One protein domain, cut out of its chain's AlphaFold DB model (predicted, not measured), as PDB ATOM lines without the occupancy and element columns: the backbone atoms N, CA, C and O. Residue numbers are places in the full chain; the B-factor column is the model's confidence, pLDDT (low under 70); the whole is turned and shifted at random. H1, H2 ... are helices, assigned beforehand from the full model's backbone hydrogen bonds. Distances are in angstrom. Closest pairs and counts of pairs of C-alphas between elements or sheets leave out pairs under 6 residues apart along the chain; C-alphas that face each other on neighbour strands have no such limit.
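What this domain is: This is residues 4 to 79 of the 88 residues of an uncharacterized protein of Geosporobacter subterraneus DSM 17957 (UniProt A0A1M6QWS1). A long helix, H2, makes one side of an elongated, loose body, and the short helix H4 crosses it near its middle, with the short H3 near H2's later half and near H4. Beyond H2's first residues the long looped stretch of residues 9 to 32 makes the other end, and the small helix H1 lies at its far tip, apart from the other helices. The printed part has 76 residues with four named helices, H1, H2, H3, H4 in that order, and no named strand: the class is all helix. The radius of gyration of the C-alphas is 14.6 A, and the C-alphas span 43 by 23 by 16 A.

Where its parts are: Find C-alpha 4 at (-3.644, 31.548, 65.984); there H1 begins, residues 4 to 8. After the loops, find C-alpha 33 at (-10.928, 25.756, 43.101), from which H2, residues 33 to 52, runs 29.2 A. Next come H3, residues 58 to 64, 10.0 A long, and H4, residues 69 to 77, 12.2 A long, ending at C-alpha 77 at (-27.190, 23.821, 54.224).

How they stand to each other: Start at H1, which is apart from H2, H3 and H4. Look next at residues 39 to 43 of H2, which alone touch H4; the closest C-alphas, of Ile 39 and Ile 71, are 6.5 A apart, and the lines stand about perpendicular, at 78 degrees. H2 and H3 are close but not clearly touching, about perpendicular at 90 degrees; their closest C-alphas, of Val 46 and Leu 61, are 7.2 A apart. H3 and H4 are also close but not clearly touching, at a steep tilt of 44 degrees, opposite ways; their closest C-alphas, of Lys 62 and Phe 69, are 6.8 A apart. In H1, H3 and H4 every O i to N i+4 pair is within hydrogen-bond range; in H2, 15 of 16 are.

The domain as a whole: The C-alphas farthest apart, of Asp 4 and Arg 63, are 45.1 A apart. The printed part has no cut; the link from H1 to H2 is long, and those from H2 to H3 and from H3 to H4 are tight. Look for low confidence at residues 4 to 13 and 28, where pLDDT is under 70; its mean over the printed part is 82.7.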
ATOM      1  N   ASP A   4      -4.087  32.835  66.523       53.00
ATOM      2  CA  ASP A   4      -3.644  31.548  65.984       53.00
ATOM      3  C   ASP A   4      -4.801  30.635  65.544       53.00
ATOM      4  O   ASP A   4      -4.692  29.972  64.515       53.00
ATOM      5  N   ASP A   5      -5.951  30.665  66.230       50.81
ATOM      6  CA  ASP A   5      -7.149  29.911  65.814       50.81
ATOM      7  C   ASP A   5      -7.747  30.449  64.507       50.81
ATOM      8  O   ASP A   5      -8.246  29.684  63.683       50.81
ATOM      9  N   LYS A   6      -7.652  31.767  64.271       48.78
ATOM     10  CA  LYS A   6      -8.110  32.373  63.012       48.78
ATOM     11  C   LYS A   6      -7.211  32.011  61.836       48.78
ATOM     12  O   LYS A   6      -7.718  31.922  60.727       48.78
ATOM     13  N   LEU A   7      -5.908  31.822  62.060       48.84
ATOM     14  CA  LEU A   7      -4.952  31.428  61.019       48.84
ATOM     15  C   LEU A   7      -4.951  29.922  60.756       48.84
ATOM     16  O   LEU A   7      -4.708  29.502  59.629       48.84
ATOM     17  N   ASN A   8      -5.255  29.102  61.760       49.06
ATOM     18  CA  ASN A   8      -5.376  27.664  61.552       49.06
ATOM     19  C   ASN A   8      -6.575  27.335  60.647       49.06
ATOM     20  O   ASN A   8      -6.509  26.392  59.858       49.06
ATOM     21  N   ASP A   9      -7.614  28.181  60.666       50.09
ATOM     22  CA  ASP A   9      -8.754  28.047  59.761       50.09
ATOM     23  C   ASP A   9      -8.452  28.460  58.295       50.09
ATOM     24  O   ASP A   9      -9.212  28.143  57.383       50.09
ATOM     25  N   TYR A  10      -7.302  29.108  58.035       48.56
ATOM     26  CA  TYR A  10      -6.796  29.358  56.672       48.56
ATOM     27  C   TYR A  10      -6.185  28.101  56.016       48.56
ATOM     28  O   TYR A  10      -5.918  28.114  54.815       48.56
ATOM     29  N   TYR A  11      -5.951  27.018  56.772       53.38
ATOM     30  CA  TYR A  11      -5.306  25.780  56.296       53.38
ATOM     31  C   TYR A  11      -6.086  24.493  56.649       53.38
ATOM     32  O   TYR A  11      -5.569  23.384  56.495       53.38
ATOM     33  N   THR A  12      -7.336  24.587  57.099       56.03
ATOM     34  CA  THR A  12      -8.016  23.515  57.858       56.03
ATOM     35  C   THR A  12      -8.533  22.319  57.072       56.03
ATOM     36  O   THR A  12      -9.208  21.462  57.646       56.03
ATOM     37  N   SER A  13      -8.267  22.172  55.776       59.56
ATOM     38  CA  SER A  13      -8.650  20.937  55.083       59.56
ATOM     39  C   SER A  13      -7.752  20.663  53.881       59.56
ATOM     40  O   SER A  13      -7.885  21.304  52.845       59.56
ATOM     41  N   LYS A  14      -6.908  19.622  53.962       74.25
ATOM     42  CA  LYS A  14      -6.288  19.009  52.767       74.25
ATOM     43  C   LYS A  14      -7.327  18.368  51.839       74.25
ATOM     44  O   LYS A  14      -6.958  17.836  50.802       74.25
ATOM     45  N   THR A  15      -8.605  18.371  52.209       85.50
ATOM     46  CA  THR A  15      -9.706  17.711  51.504       85.50
ATOM     47  C   THR A  15     -10.881  18.665  51.333       85.50
ATOM     48  O   THR A  15     -11.320  19.304  52.285       85.50
ATOM     49  N   CYS A  16     -11.419  18.751  50.123       86.94
ATOM     50  CA  CYS A  16     -12.531  19.629  49.790       86.94
ATOM     51  C   CYS A  16     -13.793  19.230  50.564       86.94
ATOM     52  O   CYS A  16     -14.245  18.092  50.461       86.94
ATOM     53  N   ARG A  17     -14.430  20.174  51.262       84.75
ATOM     54  CA  ARG A  17     -15.661  19.915  52.034       84.75
ATOM     55  C   ARG A  17     -16.832  19.421  51.166       84.75
ATOM     56  O   ARG A  17     -17.696  18.701  51.660       84.75
ATOM     57  N   TYR A  18     -16.838  19.739  49.866       86.62
ATOM     58  CA  TYR A  18     -17.901  19.359  48.925       86.62
ATOM     59  C   TYR A  18     -17.657  18.022  48.198       86.62
ATOM     60  O   TYR A  18     -18.520  17.135  48.189       86.62
ATOM     61  N   CYS A  19     -16.492  17.876  47.554       89.38
ATOM     62  CA  CYS A  19     -16.169  16.692  46.747       89.38
ATOM     63  C   CYS A  19     -15.268  15.680  47.458       89.38
ATOM     64  O   CYS A  19     -15.042  14.609  46.908       89.38
ATOM     65  N   GLN A  20     -14.753  16.005  48.650       88.62
ATOM     66  CA  GLN A  20     -13.801  15.194  49.426       88.62
ATOM     67  C   GLN A  20     -12.451  14.943  48.724       88.62
ATOM     68  O   GLN A  20     -11.596  14.245  49.258       88.62
ATOM     69  N   GLY A  21     -12.221  15.546  47.552       87.00
ATOM     70  CA  GLY A  21     -10.954  15.464  46.829       87.00
ATOM     71  C   GLY A  21      -9.826  16.219  47.530       87.00
ATOM     72  O   GLY A  21     -10.075  17.185  48.251       87.00
ATOM     73  N   LEU A  22      -8.582  15.794  47.298       86.62
ATOM     74  CA  LEU A  22      -7.402  16.442  47.866       86.62
ATOM     75  C   LEU A  22      -7.230  17.864  47.313       86.62
ATOM     76  O   LEU A  22      -7.256  18.088  46.104       86.62
ATOM     77  N   ILE A  23      -7.031  18.818  48.213       85.81
ATOM     78  CA  ILE A  23      -6.737  20.210  47.908       85.81
ATOM     79  C   ILE A  23      -5.214  20.355  47.858       85.81
ATOM     80  O   ILE A  23      -4.531  20.170  48.865       85.81
ATOM     81  N   GLN A  24      -4.689  20.623  46.662       79.25
ATOM     82  CA  GLN A  24      -3.249  20.769  46.422       79.25
ATOM     83  C   GLN A  24      -2.758  22.207  46.646       79.25
ATOM     84  O   GLN A  24      -1.625  22.400  47.076       79.25
ATOM     85  N   ASP A  25      -3.622  23.194  46.403       76.88
ATOM     86  CA  ASP A  25      -3.338  24.617  46.597       76.88
ATOM     87  C   ASP A  25      -3.959  25.134  47.905       76.88
ATOM     88  O   ASP A  25      -5.010  24.637  48.301       76.88
ATOM     89  N   PRO A  26      -3.404  26.170  48.556       71.62
ATOM     90  CA  PRO A  26      -4.074  26.841  49.670       71.62
ATOM     91  C   PRO A  26      -5.454  27.365  49.251       71.62
ATOM     92  O   PRO A  26      -5.598  27.983  48.192       71.62
ATOM     93  N   VAL A  27      -6.471  27.141  50.086       73.62
ATOM     94  CA  VAL A  27      -7.843  27.610  49.845       73.62
ATOM     95  C   VAL A  27      -8.407  28.258  51.100       73.62
ATOM     96  O   VAL A  27      -8.244  27.744  52.199       73.62
ATOM     97  N   HIS A  28      -9.113  29.372  50.926       68.69
ATOM     98  CA  HIS A  28      -9.643  30.168  52.038       68.69
ATOM     99  C   HIS A  28     -10.914  29.570  52.658       68.69
ATOM    100  O   HIS A  28     -11.229  29.838  53.809       68.69
ATOM    101  N   ASN A  29     -11.649  28.761  51.888       73.88
ATOM    102  CA  ASN A  29     -13.023  28.367  52.213       73.88
ATOM    103  C   ASN A  29     -13.189  26.847  52.416       73.88
ATOM    104  O   ASN A  29     -14.309  26.354  52.527       73.88
ATOM    105  N   GLY A  30     -12.094  26.075  52.404       81.19
ATOM    106  CA  GLY A  30     -12.135  24.609  52.509       81.19
ATOM    107  C   GLY A  30     -12.717  23.882  51.283       81.19
ATOM    108  O   GLY A  30     -13.001  22.685  51.354       81.19
ATOM    109  N   TYR A  31     -12.892  24.573  50.153       86.25
ATOM    110  CA  TYR A  31     -13.318  23.998  48.871       86.25
ATOM    111  C   TYR A  31     -12.162  24.033  47.875       86.25
ATOM    112  O   TYR A  31     -11.411  25.001  47.847       86.25
ATOM    113  N   CYS A  32     -12.020  23.008  47.030       88.19
ATOM    114  CA  CYS A  32     -11.081  23.098  45.910       88.19
ATOM    115  C   CYS A  32     -11.560  24.145  44.889       88.19
ATOM    116  O   CYS A  32     -12.764  24.383  44.772       88.19
ATOM    117  N   LYS A  33     -10.634  24.713  44.105       87.75
ATOM    118  CA  LYS A  33     -10.928  25.756  43.101       87.75
ATOM    119  C   LYS A  33     -12.065  25.378  42.147       87.75
ATOM    120  O   LYS A  33     -12.902  26.209  41.819       87.75
ATOM    121  N   THR A  34     -12.128  24.111  41.735       90.19
ATOM    122  CA  THR A  34     -13.195  23.609  40.859       90.19
ATOM    123  C   THR A  34     -14.560  23.683  41.533       90.19
ATOM    124  O   THR A  34     -15.493  24.246  40.970       90.19
ATOM    125  N   CYS A  35     -14.684  23.148  42.751       90.31
ATOM    126  CA  CYS A  35     -15.953  23.172  43.473       90.31
ATOM    127  C   CYS A  35     -16.345  24.592  43.877       90.31
ATOM    128  O   CYS A  35     -17.523  24.917  43.821       90.31
ATOM    129  N   GLU A  36     -15.381  25.436  44.243       89.88
ATOM    130  CA  GLU A  36     -15.630  26.849  44.521       89.88
ATOM    131  C   GLU A  36     -16.233  27.559  43.303       89.88
ATOM    132  O   GLU A  36     -17.267  28.211  43.440       89.88
ATOM    133  N   GLY A  37     -15.658  27.358  42.113       90.56
ATOM    134  CA  GLY A  37     -16.192  27.895  40.860       90.56
ATOM    135  C   GLY A  37     -17.619  27.424  40.580       90.56
ATOM    136  O   GLY A  37     -18.511  28.250  40.401       90.56
ATOM    137  N   SER A  38     -17.867  26.111  40.633       91.44
ATOM    138  CA  SER A  38     -19.204  25.552  40.382       91.44
ATOM    139  C   SER A  38     -20.249  26.016  41.401       91.44
ATOM    140  O   SER A  38     -21.393  26.281  41.041       91.44
ATOM    141  N   ILE A  39     -19.876  26.123  42.680       91.31
ATOM    142  CA  ILE A  39     -20.771  26.616  43.735       91.31
ATOM    143  C   ILE A  39     -21.080  28.102  43.519       91.31
ATOM    144  O   ILE A  39     -22.228  28.510  43.693       91.31
ATOM    145  N   ALA A  40     -20.086  28.911  43.141       91.19
ATOM    146  CA  ALA A  40     -20.269  30.335  42.880       91.19
ATOM    147  C   ALA A  40     -21.170  30.589  41.661       91.19
ATOM    148  O   ALA A  40     -22.082  31.411  41.742       91.19
ATOM    149  N   GLU A  41     -20.957  29.855  40.569       93.81
ATOM    150  CA  GLU A  41     -21.789  29.919  39.364       93.81
ATOM    151  C   GLU A  41     -23.241  29.531  39.667       93.81
ATOM    152  O   GLU A  41     -24.163  30.313  39.420       93.81
ATOM    153  N   ALA A  42     -23.444  28.374  40.303       92.69
ATOM    154  CA  ALA A  42     -24.766  27.910  40.705       92.69
ATOM    155  C   ALA A  42     -25.467  28.900  41.642       92.69
ATOM    156  O   ALA A  42     -26.655  29.174  41.482       92.69
ATOM    157  N   TYR A  43     -24.741  29.470  42.606       92.25
ATOM    158  CA  TYR A  43     -25.291  30.484  43.499       92.25
ATOM    159  C   TYR A  43     -25.754  31.729  42.736       92.25
ATOM    160  O   TYR A  43     -26.824  32.255  43.034       92.25
ATOM    161  N   GLY A  44     -24.993  32.177  41.733       93.12
ATOM    162  CA  GLY A  44     -25.384  33.283  40.860       93.12
ATOM    163  C   GLY A  44     -26.706  33.013  40.139       93.12
ATOM    164  O   GLY A  44     -27.623  33.831  40.222       93.12
ATOM    165  N   LEU A  45     -26.830  31.839  39.513       93.81
ATOM    166  CA  LEU A  45     -28.044  31.416  38.806       93.81
ATOM    167  C   LEU A  45     -29.253  31.334  39.742       93.81
ATOM    168  O   LEU A  45     -30.304  31.902  39.455       93.81
ATOM    169  N   VAL A  46     -29.092  30.680  40.895       92.12
ATOM    170  CA  VAL A  46     -30.169  30.532  41.882       92.12
ATOM    171  C   VAL A  46     -30.593  31.889  42.432       92.12
ATOM    172  O   VAL A  46     -31.784  32.173  42.519       92.12
ATOM    173  N   LYS A  47     -29.639  32.764  42.765       91.44
ATOM    174  CA  LYS A  47     -29.934  34.106  43.271       91.44
ATOM    175  C   LYS A  47     -30.696  34.941  42.242       91.44
ATOM    176  O   LYS A  47     -31.649  35.624  42.608       91.44
ATOM    177  N   GLN A  48     -30.294  34.879  40.973       92.75
ATOM    178  CA  GLN A  48     -31.006  35.549  39.887       92.75
ATOM    179  C   GLN A  48     -32.409  34.967  39.697       92.75
ATOM    180  O   GLN A  48     -33.352  35.715  39.462       92.75
ATOM    181  N   HIS A  49     -32.591  33.655  39.812       91.75
ATOM    182  CA  HIS A  49     -33.922  33.061  39.724       91.75
ATOM    183  C   HIS A  49     -34.818  33.528  40.882       91.75
ATOM    184  O   HIS A  49     -35.908  34.053  40.654       91.75
ATOM    185  N   LEU A  50     -34.317  33.457  42.119       88.75
ATOM    186  CA  LEU A  50     -35.040  33.890  43.319       88.75
ATOM    187  C   LEU A  50     -35.361  35.393  43.325       88.75
ATOM    188  O   LEU A  50     -36.347  35.791  43.936       88.75
ATOM    189  N   SER A  51     -34.591  36.244  42.633       89.69
ATOM    190  CA  SER A  51     -34.945  37.666  42.508       89.69
ATOM    191  C   SER A  51     -36.192  37.903  41.656       89.69
ATOM    192  O   SER A  51     -36.870  38.908  41.845       89.69
ATOM    193  N   HIS A  52     -36.491  36.997  40.720       90.00
ATOM    194  CA  HIS A  52     -37.698  37.053  39.890       90.00
ATOM    195  C   HIS A  52     -38.846  36.225  40.488       90.00
ATOM    196  O   HIS A  52     -40.010  36.571  40.300       90.00
ATOM    197  N   ALA A  53     -38.519  35.167  41.234       87.62
ATOM    198  CA  ALA A  53     -39.463  34.258  41.874       87.62
ATOM    199  C   ALA A  53     -39.067  34.000  43.346       87.62
ATOM    200  O   ALA A  53     -38.541  32.935  43.673       87.62
ATOM    201  N   PRO A  54     -39.322  34.948  44.270       83.06
ATOM    202  CA  PRO A  54     -38.891  34.840  45.672       83.06
ATOM    203  C   PRO A  54     -39.590  33.723  46.462       83.06
ATOM    204  O   PRO A  54     -39.164  33.395  47.565       83.06
ATOM    205  N   GLY A  55     -40.662  33.148  45.910       84.94
ATOM    206  CA  GLY A  55     -41.384  32.003  46.465       84.94
ATOM    207  C   GLY A  55     -41.001  30.653  45.854       84.94
ATOM    208  O   GLY A  55     -41.692  29.678  46.121       84.94
ATOM    209  N   ALA A  56     -39.969  30.587  45.004       87.69
ATOM    210  CA  ALA A  56     -39.608  29.342  44.332       87.69
ATOM    211  C   ALA A  56     -39.205  28.254  45.341       87.69
ATOM    212  O   ALA A  56     -38.421  28.487  46.270       87.69
ATOM    213  N   THR A  57     -39.737  27.053  45.133       89.25
ATOM    214  CA  THR A  57     -39.421  25.867  45.934       89.25
ATOM    215  C   THR A  57     -38.158  25.179  45.416       89.25
ATOM    216  O   THR A  57     -37.664  25.462  44.319       89.25
ATOM    217  N   LEU A  58     -37.645  24.192  46.158       86.56
ATOM    218  CA  LEU A  58     -36.547  23.347  45.668       86.56
ATOM    219  C   LEU A  58     -36.900  22.635  44.354       86.56
ATOM    220  O   LEU A  58     -36.030  22.410  43.511       86.56
ATOM    221  N   ALA A  59     -38.172  22.257  44.193       87.12
ATOM    222  CA  ALA A  59     -38.662  21.582  43.003       87.12
ATOM    223  C   ALA A  59     -38.665  22.513  41.785       87.12
ATOM    224  O   ALA A  59     -38.290  22.070  40.698       87.12
ATOM    225  N   ASP A  60     -39.020  23.785  41.974       89.50
ATOM    226  CA  ASP A  60     -38.985  24.795  40.912       89.50
ATOM    227  C   ASP A  60     -37.545  25.070  40.483       89.50
ATOM    228  O   ASP A  60     -37.226  24.959  39.305       89.50
ATOM    229  N   LEU A  61     -36.628  25.268  41.439       90.25
ATOM    230  CA  LEU A  61     -35.206  25.448  41.131       90.25
ATOM    231  C   LEU A  61     -34.620  24.255  40.368       90.25
ATOM    232  O   LEU A  61     -33.841  24.444  39.444       90.25
ATOM    233  N   LYS A  62     -34.996  23.023  40.727       89.19
ATOM    234  CA  LYS A  62     -34.538  21.811  40.031       89.19
ATOM    235  C   LYS A  62     -35.110  21.694  38.613       89.19
ATOM    236  O   LYS A  62     -34.478  21.080  37.759       89.19
ATOM    237  N   ARG A  63     -36.326  22.193  38.390       89.94
ATOM    238  CA  ARG A  63     -36.993  22.161  37.084       89.94
ATOM    239  C   ARG A  63     -36.432  23.230  36.155       89.94
ATOM    240  O   ARG A  63     -36.210  22.950  34.981       89.94
ATOM    241  N   ASP A  64     -36.210  24.421  36.695       91.12
ATOM    242  CA  ASP A  64     -35.957  25.624  35.910       91.12
ATOM    243  C   ASP A  64     -34.464  25.929  35.764       91.12
ATOM    244  O   ASP A  64     -34.069  26.659  34.854       91.12
ATOM    245  N   LEU A  65     -33.621  25.376  36.642       90.88
ATOM    246  CA  LEU A  65     -32.174  25.547  36.601       90.88
ATOM    247  C   LEU A  65     -31.479  24.213  36.346       90.88
ATOM    248  O   LEU A  65     -31.723  23.223  37.034       90.88
ATOM    249  N   ASP A  66     -30.511  24.225  35.432       90.06
ATOM    250  CA  ASP A  66     -29.581  23.110  35.227       90.06
ATOM    251  C   ASP A  66     -28.473  23.119  36.295       90.06
ATOM    252  O   ASP A  66     -27.277  23.214  36.020       90.06
ATOM    253  N   VAL A  67     -28.882  23.109  37.566       89.12
ATOM    254  CA  VAL A  67     -27.976  23.092  38.715       89.12
ATOM    255  C   VAL A  67     -28.077  21.733  39.404       89.12
ATOM    256  O   VAL A  67     -29.168  21.316  39.804       89.12
ATOM    257  N   PRO A  68     -26.947  21.037  39.633       89.25
ATOM    258  CA  PRO A  68     -26.957  19.769  40.342       89.25
ATOM    259  C   PRO A  68     -27.628  19.881  41.713       89.25
ATOM    260  O   PRO A  68     -27.258  20.720  42.537       89.25
ATOM    261  N   PHE A  69     -28.543  18.955  42.009       88.25
ATOM    262  CA  PHE A  69     -29.274  18.921  43.282       88.25
ATOM    263  C   PHE A  69     -28.348  18.955  44.507       88.25
ATOM    264  O   PHE A  69     -28.622  19.632  45.494       88.25
ATOM    265  N   LYS A  70     -27.196  18.277  44.422       89.00
ATOM    266  CA  LYS A  70     -26.179  18.282  45.480       89.00
ATOM    267  C   LYS A  70     -25.640  19.691  45.768       89.00
ATOM    268  O   LYS A  70     -25.318  19.979  46.915       89.00
ATOM    269  N   ILE A  71     -25.523  20.552  44.754       89.75
ATOM    270  CA  ILE A  71     -25.105  21.952  44.926       89.75
ATOM    271  C   ILE A  71     -26.237  22.770  45.549       89.75
ATOM    272  O   ILE A  71     -25.977  23.483  46.511       89.75
ATOM    273  N   LEU A  72     -27.483  22.617  45.087       90.19
ATOM    274  CA  LEU A  72     -28.638  23.300  45.692       90.19
ATOM    275  C   LEU A  72     -28.756  22.983  47.188       90.19
ATOM    276  O   LEU A  72     -28.778  23.885  48.020       90.19
ATOM    277  N   HIS A  73     -28.719  21.696  47.540       89.12
ATOM    278  CA  HIS A  73     -28.747  21.250  48.931       89.12
ATOM    279  C   HIS A  73     -27.560  21.793  49.740       89.12
ATOM    280  O   HIS A  73     -27.698  22.136  50.912       89.12
ATOM    281  N   HIS A  74     -26.382  21.891  49.124       88.44
ATOM    282  CA  HIS A  74     -25.215  22.485  49.765       88.44
ATOM    283  C   HIS A  74     -25.408  23.984  50.045       88.44
ATOM    284  O   HIS A  74     -25.139  24.424  51.157       88.44
ATOM    285  N   LEU A  75     -25.937  24.752  49.088       89.06
ATOM    286  CA  LEU A  75     -26.223  26.181  49.260       89.06
ATOM    287  C   LEU A  75     -27.248  26.441  50.373       89.06
ATOM    288  O   LEU A  75     -27.072  27.387  51.142       89.06
ATOM    289  N   ILE A  76     -28.275  25.592  50.484       88.94
ATOM    290  CA  ILE A  76     -29.279  25.656  51.560       88.94
ATOM    291  C   ILE A  76     -28.629  25.341  52.909       88.94
ATOM    292  O   ILE A  76     -28.777  26.101  53.861       88.94
ATOM    293  N   LYS A  77     -27.856  24.250  52.986       87.12
ATOM    294  CA  LYS A  77     -27.190  23.821  54.224       87.12
ATOM    295  C   LYS A  77     -26.216  24.871  54.765       87.12
ATOM    296  O   LYS A  77     -26.118  25.043  55.974       87.12
ATOM    297  N   GLU A  78     -25.513  25.571  53.878       84.94
ATOM    298  CA  GLU A  78     -24.593  26.661  54.230       84.94
ATOM    299  C   GLU A  78     -25.324  27.988  54.521       84.94
ATOM    300  O   GLU A  78     -24.674  29.006  54.754       84.94
ATOM    301  N   GLY A  79     -26.663  28.015  54.466       83.62
ATOM    302  CA  GLY A  79     -27.475  29.209  54.716       83.62
ATOM    303  C   GLY A  79     -27.313  30.308  53.664       83.62
ATOM    304  O   GLY A  79     -27.648  31.461  53.921       83.62
TER     305      GLY A  79